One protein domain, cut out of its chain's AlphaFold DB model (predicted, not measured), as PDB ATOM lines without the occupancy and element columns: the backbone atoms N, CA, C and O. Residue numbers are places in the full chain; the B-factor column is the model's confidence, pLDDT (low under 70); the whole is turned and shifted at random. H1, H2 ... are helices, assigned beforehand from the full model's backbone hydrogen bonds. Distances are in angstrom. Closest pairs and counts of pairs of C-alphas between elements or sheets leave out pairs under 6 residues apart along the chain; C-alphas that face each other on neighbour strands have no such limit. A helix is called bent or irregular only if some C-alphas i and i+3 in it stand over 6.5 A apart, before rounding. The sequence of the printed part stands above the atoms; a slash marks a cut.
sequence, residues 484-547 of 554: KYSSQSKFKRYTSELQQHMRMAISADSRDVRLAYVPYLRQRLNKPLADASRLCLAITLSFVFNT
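AT A GLANCE: This is residues 484 to 547 of the 554 residues of the protein "Replication factor C subunit 1" of Monosiga brevicollis (UniProt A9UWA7). Three helices make a loose, open zigzag: H1 crosses the beginning of kinked H2, and H3 folds back beside H2 as a hairpin. H1's residues 484 to 490 stick out, as does the turn at residues 530 to 535. The printed part has 64 residues, all helix by class, in the order H1, H2, H3; its radius of gyration of the C-alphas is 13.5 A and its spans are 39 by 28 by 17 A.

IN THESE COORDINATES: Find C-alpha 484 at (68.557, -69.160, 94.168); from there H1 runs 26.5 A to residue 502. H2, residues 510 to 530, covers 27.9 A with a kink of 46 degrees near residue 517; it is only just irregular, C-alphas 515 and 518 being 6.6 A apart. H3, residues 534 to 547, ends at C-alpha 547, (42.350, -57.929, 104.769).

HOW THE PARTS SIT: H1, with residues 492 to 499 alone, touches H2's residues 510 to 514, about perpendicular at 77 degrees; the closest C-alphas, of Ser 496 and Ser 510, are 5.5 A apart. H2, with residues 525 to 529 alone, touches H3 at a shallow tilt of 21 degrees, opposite ways; the closest C-alphas, of Pro 528 and Cys 536, are 4.9 A apart. H1 and H3 are close but not clearly touching, Met 502 and Thr 547 having the closest C-alphas, 6.3 A apart. Every O i to N i+4 pair is within hydrogen-bond range in H1, 12 of 17 in H2 and 9 of 10 in H3.

THE WHOLE: The farthest C-alphas, of Tyr 485 and Leu 535, are 40.2 A apart. The printed part has no cut and no long link; look for pLDDT under 70 at residues 532 to 547.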
ATOM      1  N   LYS A 484      69.411 -68.594  93.110       84.94
ATOM      2  CA  LYS A 484      68.557 -69.160  94.168       84.94
ATOM      3  C   LYS A 484      68.514 -68.255  95.401       84.94
ATOM      4  O   LYS A 484      67.426 -67.999  95.912       84.94
ATOM      5  N   TYR A 485      69.650 -67.701  95.820       85.00
ATOM      6  CA  TYR A 485      69.763 -66.786  96.957       85.00
ATOM      7  C   TYR A 485      69.000 -65.471  96.725       85.00
ATOM      8  O   TYR A 485      68.254 -65.000  97.591       85.00
ATOM      9  N   SER A 486      69.097 -64.910  95.515       76.69
ATOM     10  CA  SER A 486      68.310 -63.736  95.112       76.69
ATOM     11  C   SER A 486      66.804 -64.028  95.120       76.69
ATOM     12  O   SER A 486      66.015 -63.282  95.710       76.69
ATOM     13  N   SER A 487      66.398 -65.163  94.543       77.62
ATOM     14  CA  SER A 487      64.997 -65.598  94.524       77.62
ATOM     15  C   SER A 487      64.454 -65.817  95.937       77.62
ATOM     16  O   SER A 487      63.373 -65.332  96.267       77.62
ATOM     17  N   GLN A 488      65.226 -66.472  96.808       87.56
ATOM     18  CA  GLN A 488      64.894 -66.661  98.219       87.56
ATOM     19  C   GLN A 488      64.704 -65.319  98.931       87.56
ATOM     20  O   GLN A 488      63.706 -65.130  99.627       87.56
ATOM     21  N   SER A 489      65.619 -64.371  98.727       79.56
ATOM     22  CA  SER A 489      65.538 -63.029  99.311       79.56
ATOM     23  C   SER A 489      64.295 -62.272  98.841       79.56
ATOM     24  O   SER A 489      63.621 -61.632  99.649       79.56
ATOM     25  N   LYS A 490      63.953 -62.373  97.551       80.81
ATOM     26  CA  LYS A 490      62.729 -61.798  96.977       80.81
ATOM     27  C   LYS A 490      61.479 -62.400  97.620       80.81
ATOM     28  O   LYS A 490      60.624 -61.655  98.092       80.81
ATOM     29  N   PHE A 491      61.392 -63.728  97.699       84.94
ATOM     30  CA  PHE A 491      60.250 -64.399  98.318       84.94
ATOM     31  C   PHE A 491      60.126 -64.092  99.809       84.94
ATOM     32  O   PHE A 491      59.015 -63.873 100.271       84.94
ATOM     33  N   LYS A 492      61.242 -63.990 100.542       86.38
ATOM     34  CA  LYS A 492      61.240 -63.593 101.958       86.38
ATOM     35  C   LYS A 492      60.664 -62.188 102.161       86.38
ATOM     36  O   LYS A 492      59.947 -61.957 103.129       86.38
ATOM     37  N   ARG A 493      60.949 -61.249 101.249       83.06
ATOM     38  CA  ARG A 493      60.350 -59.903 101.286       83.06
ATOM     39  C   ARG A 493      58.846 -59.956 101.049       83.06
ATOM     40  O   ARG A 493      58.111 -59.387 101.840       83.06
ATOM     41  N   TYR A 494      58.396 -60.695 100.035       85.69
ATOM     42  CA  TYR A 494      56.963 -60.847  99.760       85.69
ATOM     43  C   TYR A 494      56.203 -61.508 100.904       85.69
ATOM     44  O   TYR A 494      55.112 -61.070 101.244       85.69
ATOM     45  N   THR A 495      56.771 -62.539 101.531       87.00
ATOM     46  CA  THR A 495      56.127 -63.174 102.686       87.00
ATOM     47  C   THR A 495      56.093 -62.245 103.893       87.00
ATOM     48  O   THR A 495      55.114 -62.269 104.627       87.00
ATOM     49  N   SER A 496      57.113 -61.402 104.078       85.00
ATOM     50  CA  SER A 496      57.131 -60.387 105.136       85.00
ATOM     51  C   SER A 496      56.103 -59.278 104.899       85.00
ATOM     52  O   SER A 496      55.457 -58.844 105.844       85.00
ATOM     53  N   GLU A 497      55.936 -58.825 103.659       83.69
ATOM     54  CA  GLU A 497      54.928 -57.826 103.280       83.69
ATOM     55  C   GLU A 497      53.513 -58.392 103.452       83.69
ATOM     56  O   GLU A 497      52.666 -57.787 104.105       83.69
ATOM     57  N   LEU A 498      53.284 -59.619 102.977       84.88
ATOM     58  CA  LEU A 498      52.022 -60.327 103.181       84.88
ATOM     59  C   LEU A 498      51.713 -60.502 104.674       84.88
ATOM     60  O   LEU A 498      50.590 -60.254 105.105       84.88
ATOM     61  N   GLN A 499      52.714 -60.878 105.476       89.00
ATOM     62  CA  GLN A 499      52.569 -60.978 106.926       89.00
ATOM     63  C   GLN A 499      52.166 -59.632 107.542       89.00
ATOM     64  O   GLN A 499      51.283 -59.618 108.391       89.00
ATOM     65  N   GLN A 500      52.774 -58.513 107.128       84.94
ATOM     66  CA  GLN A 500      52.428 -57.180 107.637       84.94
ATOM     67  C   GLN A 500      50.971 -56.816 107.342       84.94
ATOM     68  O   GLN A 500      50.278 -56.337 108.236       84.94
ATOM     69  N   HIS A 501      50.482 -57.109 106.136       83.81
ATOM     70  CA  HIS A 501      49.084 -56.865 105.777       83.81
ATOM     71  C   HIS A 501      48.105 -57.764 106.531       83.81
ATOM     72  O   HIS A 501      47.031 -57.318 106.920       83.81
ATOM     73  N   MET A 502      48.474 -59.019 106.775       83.06
ATOM     74  CA  MET A 502      47.617 -59.965 107.486       83.06
ATOM     75  C   MET A 502      47.733 -59.855 109.016       83.06
ATOM     76  O   MET A 502      46.947 -60.476 109.731       83.06
ATOM     77  N   ARG A 503      48.683 -59.069 109.545       84.38
ATOM     78  CA  ARG A 503      49.037 -59.039 110.976       84.38
ATOM     79  C   ARG A 503      47.875 -58.670 111.898       84.38
ATOM     80  O   ARG A 503      47.884 -59.071 113.054       84.38
ATOM     81  N   MET A 504      46.883 -57.937 111.394       81.88
ATOM     82  CA  MET A 504      45.680 -57.596 112.161       81.88
ATOM     83  C   MET A 504      44.764 -58.802 112.412       81.88
ATOM     84  O   MET A 504      44.012 -58.797 113.378       81.88
ATOM     85  N   ALA A 505      44.831 -59.833 111.565       80.62
ATOM     86  CA  ALA A 505      43.973 -61.015 111.636       80.62
ATOM     87  C   ALA A 505      44.717 -62.286 112.076       80.62
ATOM     88  O   ALA A 505      44.086 -63.238 112.530       80.62
ATOM     89  N   ILE A 506      46.046 -62.333 111.926       83.81
ATOM     90  CA  ILE A 506      46.852 -63.512 112.259       83.81
ATOM     91  C   ILE A 506      48.021 -63.176 113.185       83.81
ATOM     92  O   ILE A 506      48.750 -62.203 112.992       83.81
ATOM     93  N   SER A 507      48.261 -64.066 114.147       85.19
ATOM     94  CA  SER A 507      49.485 -64.096 114.950       85.19
ATOM     95  C   SER A 507      50.389 -65.218 114.437       85.19
ATOM     96  O   SER A 507      50.417 -66.309 114.996       85.19
ATOM     97  N   ALA A 508      51.063 -64.987 113.308       86.75
ATOM     98  CA  ALA A 508      51.958 -65.972 112.696       86.75
ATOM     99  C   ALA A 508      53.253 -65.318 112.191       86.75
ATOM    100  O   ALA A 508      53.259 -64.151 111.766       86.75
ATOM    101  N   ASP A 509      54.363 -66.061 112.236       90.00
ATOM    102  CA  ASP A 509      55.635 -65.601 111.677       90.00
ATOM    103  C   ASP A 509      55.634 -65.702 110.140       90.00
ATOM    104  O   ASP A 509      54.847 -66.432 109.537       90.00
ATOM    105  N   SER A 510      56.544 -64.994 109.465       87.75
ATOM    106  CA  SER A 510      56.675 -65.045 108.005       87.75
ATOM    107  C   SER A 510      56.890 -66.473 107.479       87.75
ATOM    108  O   SER A 510      56.546 -66.745 106.324       87.75
ATOM    109  N   ARG A 511      57.476 -67.374 108.280       89.94
ATOM    110  CA  ARG A 511      57.632 -68.794 107.929       89.94
ATOM    111  C   ARG A 511      56.291 -69.526 107.947       89.94
ATOM    112  O   ARG A 511      55.963 -70.189 106.965       89.94
ATOM    113  N   ASP A 512      55.505 -69.335 108.997       90.06
ATOM    114  CA  ASP A 512      54.189 -69.961 109.166       90.06
ATOM    115  C   ASP A 512      53.198 -69.455 108.120       90.06
ATOM    116  O   ASP A 512      52.472 -70.238 107.508       90.06
ATOM    117  N   VAL A 513      53.238 -68.151 107.815       90.12
ATOM    118  CA  VAL A 513      52.470 -67.559 106.712       90.12
ATOM    119  C   VAL A 513      52.782 -68.269 105.398       90.12
ATOM    120  O   VAL A 513      51.869 -68.639 104.661       90.12
ATOM    121  N   ARG A 514      54.062 -68.519 105.105       90.31
ATOM    122  CA  ARG A 514      54.478 -69.189 103.867       90.31
ATOM    123  C   ARG A 514      54.048 -70.656 103.810       90.31
ATOM    124  O   ARG A 514      53.664 -71.110 102.734       90.31
ATOM    125  N   LEU A 515      54.184 -71.394 104.910       91.12
ATOM    126  CA  LEU A 515      53.964 -72.843 104.930       91.12
ATOM    127  C   LEU A 515      52.488 -73.215 105.100       91.12
ATOM    128  O   LEU A 515      52.018 -74.107 104.402       91.12
ATOM    129  N   ALA A 516      51.758 -72.526 105.978       89.25
ATOM    130  CA  ALA A 516      50.377 -72.862 106.318       89.25
ATOM    131  C   ALA A 516      49.355 -71.982 105.581       89.25
ATOM    132  O   ALA A 516      48.444 -72.490 104.927       89.25
ATOM    133  N   TYR A 517      49.518 -70.656 105.635       89.00
ATOM    134  CA  TYR A 517      48.487 -69.731 105.149       89.00
ATOM    135  C   TYR A 517      48.502 -69.567 103.627       89.00
ATOM    136  O   TYR A 517      47.455 -69.664 102.995       89.00
ATOM    137  N   VAL A 518      49.665 -69.349 103.004       89.12
ATOM    138  CA  VAL A 518      49.767 -69.085 101.556       89.12
ATOM    139  C   VAL A 518      49.174 -70.209 100.692       89.12
ATOM    140  O   VAL A 518      48.433 -69.882  99.760       89.12
ATOM    141  N   PRO A 519      49.423 -71.510 100.948       91.06
ATOM    142  CA  PRO A 519      48.791 -72.581 100.175       91.06
ATOM    143  C   PRO A 519      47.261 -72.560 100.280       91.06
ATOM    144  O   PRO A 519      46.577 -72.695  99.262       91.06
ATOM    145  N   TYR A 520      46.730 -72.319 101.482       87.88
ATOM    146  CA  TYR A 520      45.290 -72.231 101.720       87.88
ATOM    147  C   TYR A 520      44.671 -70.995 101.053       87.88
ATOM    148  O   TYR A 520      43.672 -71.110 100.342       87.88
ATOM    149  N   LEU A 521      45.306 -69.828 101.194       84.44
ATOM    150  CA  LEU A 521      44.910 -68.582 100.535       84.44
ATOM    151  C   LEU A 521      44.893 -68.735  99.017       84.44
ATOM    152  O   LEU A 521      43.918 -68.367  98.369       84.44
ATOM    153  N   ARG A 522      45.935 -69.343  98.442       87.12
ATOM    154  CA  ARG A 522      46.004 -69.624  97.004       87.12
ATOM    155  C   ARG A 522      44.830 -70.488  96.558       87.12
ATOM    156  O   ARG A 522      44.247 -70.220  95.512       87.12
ATOM    157  N   GLN A 523      44.481 -71.516  97.326       84.50
ATOM    158  CA  GLN A 523      43.350 -72.380  96.999       84.50
ATOM    159  C   GLN A 523      42.014 -71.632  97.115       84.50
ATOM    160  O   GLN A 523      41.178 -71.752  96.223       84.50
ATOM    161  N   ARG A 524      41.818 -70.841  98.177       80.81
ATOM    162  CA  ARG A 524      40.598 -70.049  98.402       80.81
ATOM    163  C   ARG A 524      40.401 -68.933  97.381       80.81
ATOM    164  O   ARG A 524      39.265 -68.706  96.994       80.81
ATOM    165  N   LEU A 525      41.471 -68.286  96.923       80.31
ATOM    166  CA  LEU A 525      41.420 -67.244  95.892       80.31
ATOM    167  C   LEU A 525      41.224 -67.831  94.488       80.31
ATOM    168  O   LEU A 525      40.469 -67.287  93.690       80.31
ATOM    169  N   ASN A 526      41.879 -68.955  94.176       81.88
ATOM    170  CA  ASN A 526      41.825 -69.526  92.827       81.88
ATOM    171  C   ASN A 526      40.569 -70.365  92.561       81.88
ATOM    172  O   ASN A 526      40.155 -70.439  91.408       81.88
ATOM    173  N   LYS A 527      39.966 -70.997  93.580       80.62
ATOM    174  CA  LYS A 527      38.747 -71.815  93.412       80.62
ATOM    175  C   LYS A 527      37.584 -71.012  92.796       80.62
ATOM    176  O   LYS A 527      37.131 -71.398  91.727       80.62
ATOM    177  N   PRO A 528      37.177 -69.853  93.356       76.31
ATOM    178  CA  PRO A 528      36.111 -69.036  92.774       76.31
ATOM    179  C   PRO A 528      36.447 -68.541  91.360       76.31
ATOM    180  O   PRO A 528      35.571 -68.448  90.506       76.31
ATOM    181  N   LEU A 529      37.719 -68.221  91.093       75.56
ATOM    182  CA  LEU A 529      38.160 -67.794  89.761       75.56
ATOM    183  C   LEU A 529      38.050 -68.915  88.717       75.56
ATOM    184  O   LEU A 529      37.775 -68.623  87.555       75.56
ATOM    185  N   ALA A 530      38.250 -70.174  89.114       79.69
ATOM    186  CA  ALA A 530      38.093 -71.328  88.231       79.69
ATOM    187  C   ALA A 530      36.621 -71.585  87.862       79.69
ATOM    188  O   ALA A 530      36.343 -71.974  86.730       79.69
ATOM    189  N   ASP A 531      35.691 -71.285  88.773       78.38
ATOM    190  CA  ASP A 531      34.245 -71.472  88.576       78.38
ATOM    191  C   ASP A 531      33.598 -70.366  87.701       78.38
ATOM    192  O   ASP A 531      32.401 -70.399  87.420       78.38
ATOM    193  N   ALA A 532      34.389 -69.385  87.237       63.84
ATOM    194  CA  ALA A 532      34.078 -68.401  86.188       63.84
ATOM    195  C   ALA A 532      32.787 -67.561  86.348       63.84
ATOM    196  O   ALA A 532      32.298 -66.981  85.374       63.84
ATOM    197  N   SER A 533      32.242 -67.416  87.561       65.25
ATOM    198  CA  SER A 533      31.080 -66.550  87.802       65.25
ATOM    199  C   SER A 533      31.493 -65.106  88.148       65.25
ATOM    200  O   SER A 533      32.480 -64.862  88.844       65.25
ATOM    201  N   ARG A 534      30.722 -64.101  87.699       61.03
ATOM    202  CA  ARG A 534      30.971 -62.677  88.037       61.03
ATOM    203  C   ARG A 534      30.915 -62.405  89.549       61.03
ATOM    204  O   ARG A 534      31.610 -61.518  90.036       61.03
ATOM    205  N   LEU A 535      30.135 -63.198  90.283       60.81
ATOM    206  CA  LEU A 535      30.029 -63.165  91.746       60.81
ATOM    207  C   LEU A 535      31.339 -63.601  92.422       60.81
ATOM    208  O   LEU A 535      31.773 -62.996  93.399       60.81
ATOM    209  N   CYS A 536      32.031 -64.587  91.849       59.84
ATOM    210  CA  CYS A 536      33.314 -65.067  92.352       59.84
ATOM    211  C   CYS A 536      34.438 -64.025  92.244       59.84
ATOM    212  O   CYS A 536      35.290 -63.958  93.128       59.84
ATOM    213  N   LEU A 537      34.426 -63.169  91.218       61.28
ATOM    214  CA  LEU A 537      35.353 -62.034  91.115       61.28
ATOM    215  C   LEU A 537      35.128 -61.014  92.236       61.28
ATOM    216  O   LEU A 537      36.099 -60.566  92.841       61.28
ATOM    217  N   ALA A 538      33.871 -60.698  92.562       60.44
ATOM    218  CA  ALA A 538      33.542 -59.790  93.660       60.44
ATOM    219  C   ALA A 538      33.965 -60.356  95.027       60.44
ATOM    220  O   ALA A 538      34.506 -59.623  95.847       60.44
ATOM    221  N   ILE A 539      33.801 -61.665  95.250       64.00
ATOM    222  CA  ILE A 539      34.254 -62.348  96.476       64.00
ATOM    223  C   ILE A 539      35.784 -62.342  96.572       64.00
ATOM    224  O   ILE A 539      36.338 -62.082  97.636       64.00
ATOM    225  N   THR A 540      36.476 -62.576  95.455       61.22
ATOM    226  CA  THR A 540      37.946 -62.576  95.410       61.22
ATOM    227  C   THR A 540      38.503 -61.169  95.645       61.22
ATOM    228  O   THR A 540      39.442 -61.001  96.416       61.22
ATOM    229  N   LEU A 541      37.896 -60.144  95.040       63.00
ATOM    230  CA  LEU A 541      38.256 -58.740  95.258       63.00
ATOM    231  C   LEU A 541      37.941 -58.301  96.689       63.00
ATOM    232  O   LEU A 541      38.796 -57.706  97.334       63.00
ATOM    233  N   SER A 542      36.769 -58.659  97.218       61.94
ATOM    234  CA  SER A 542      36.420 -58.419  98.621       61.94
ATOM    235  C   SER A 542      37.445 -59.061  99.552       61.94
ATOM    236  O   SER A 542      37.936 -58.401 100.455       61.94
ATOM    237  N   PHE A 543      37.887 -60.291  99.281       62.53
ATOM    238  CA  PHE A 543      38.936 -60.943 100.066       62.53
ATOM    239  C   PHE A 543      40.286 -60.202 100.003       62.53
ATOM    240  O   PHE A 543      40.987 -60.126 101.007       62.53
ATOM    241  N   VAL A 544      40.648 -59.634  98.848       62.25
ATOM    242  CA  VAL A 544      41.890 -58.859  98.661       62.25
ATOM    243  C   VAL A 544      41.825 -57.480  99.332       62.25
ATOM    244  O   VAL A 544      42.845 -56.999  99.817       62.25
ATOM    245  N   PHE A 545      40.649 -56.847  99.387       56.34
ATOM    246  CA  PHE A 545      40.465 -55.517  99.980       56.34
ATOM    247  C   PHE A 545      40.069 -55.549 101.470       56.34
ATOM    248  O   PHE A 545      40.435 -54.638 102.203       56.34
ATOM    249  N   ASN A 546      39.392 -56.596 101.958       53.59
ATOM    250  CA  ASN A 546      38.974 -56.726 103.365       53.59
ATOM    251  C   ASN A 546      40.028 -57.344 104.290       53.59
ATOM    252  O   ASN A 546      39.776 -57.476 105.484       53.59
ATOM    253  N   THR A 547      41.245 -57.646 103.830       48.72
ATOM    254  CA  THR A 547      42.350 -57.929 104.769       48.72
ATOM    255  C   THR A 547      42.684 -56.736 105.681       48.72
ATOM    256  O   THR A 547      43.409 -56.912 106.654       48.72
TER     257      THR A 547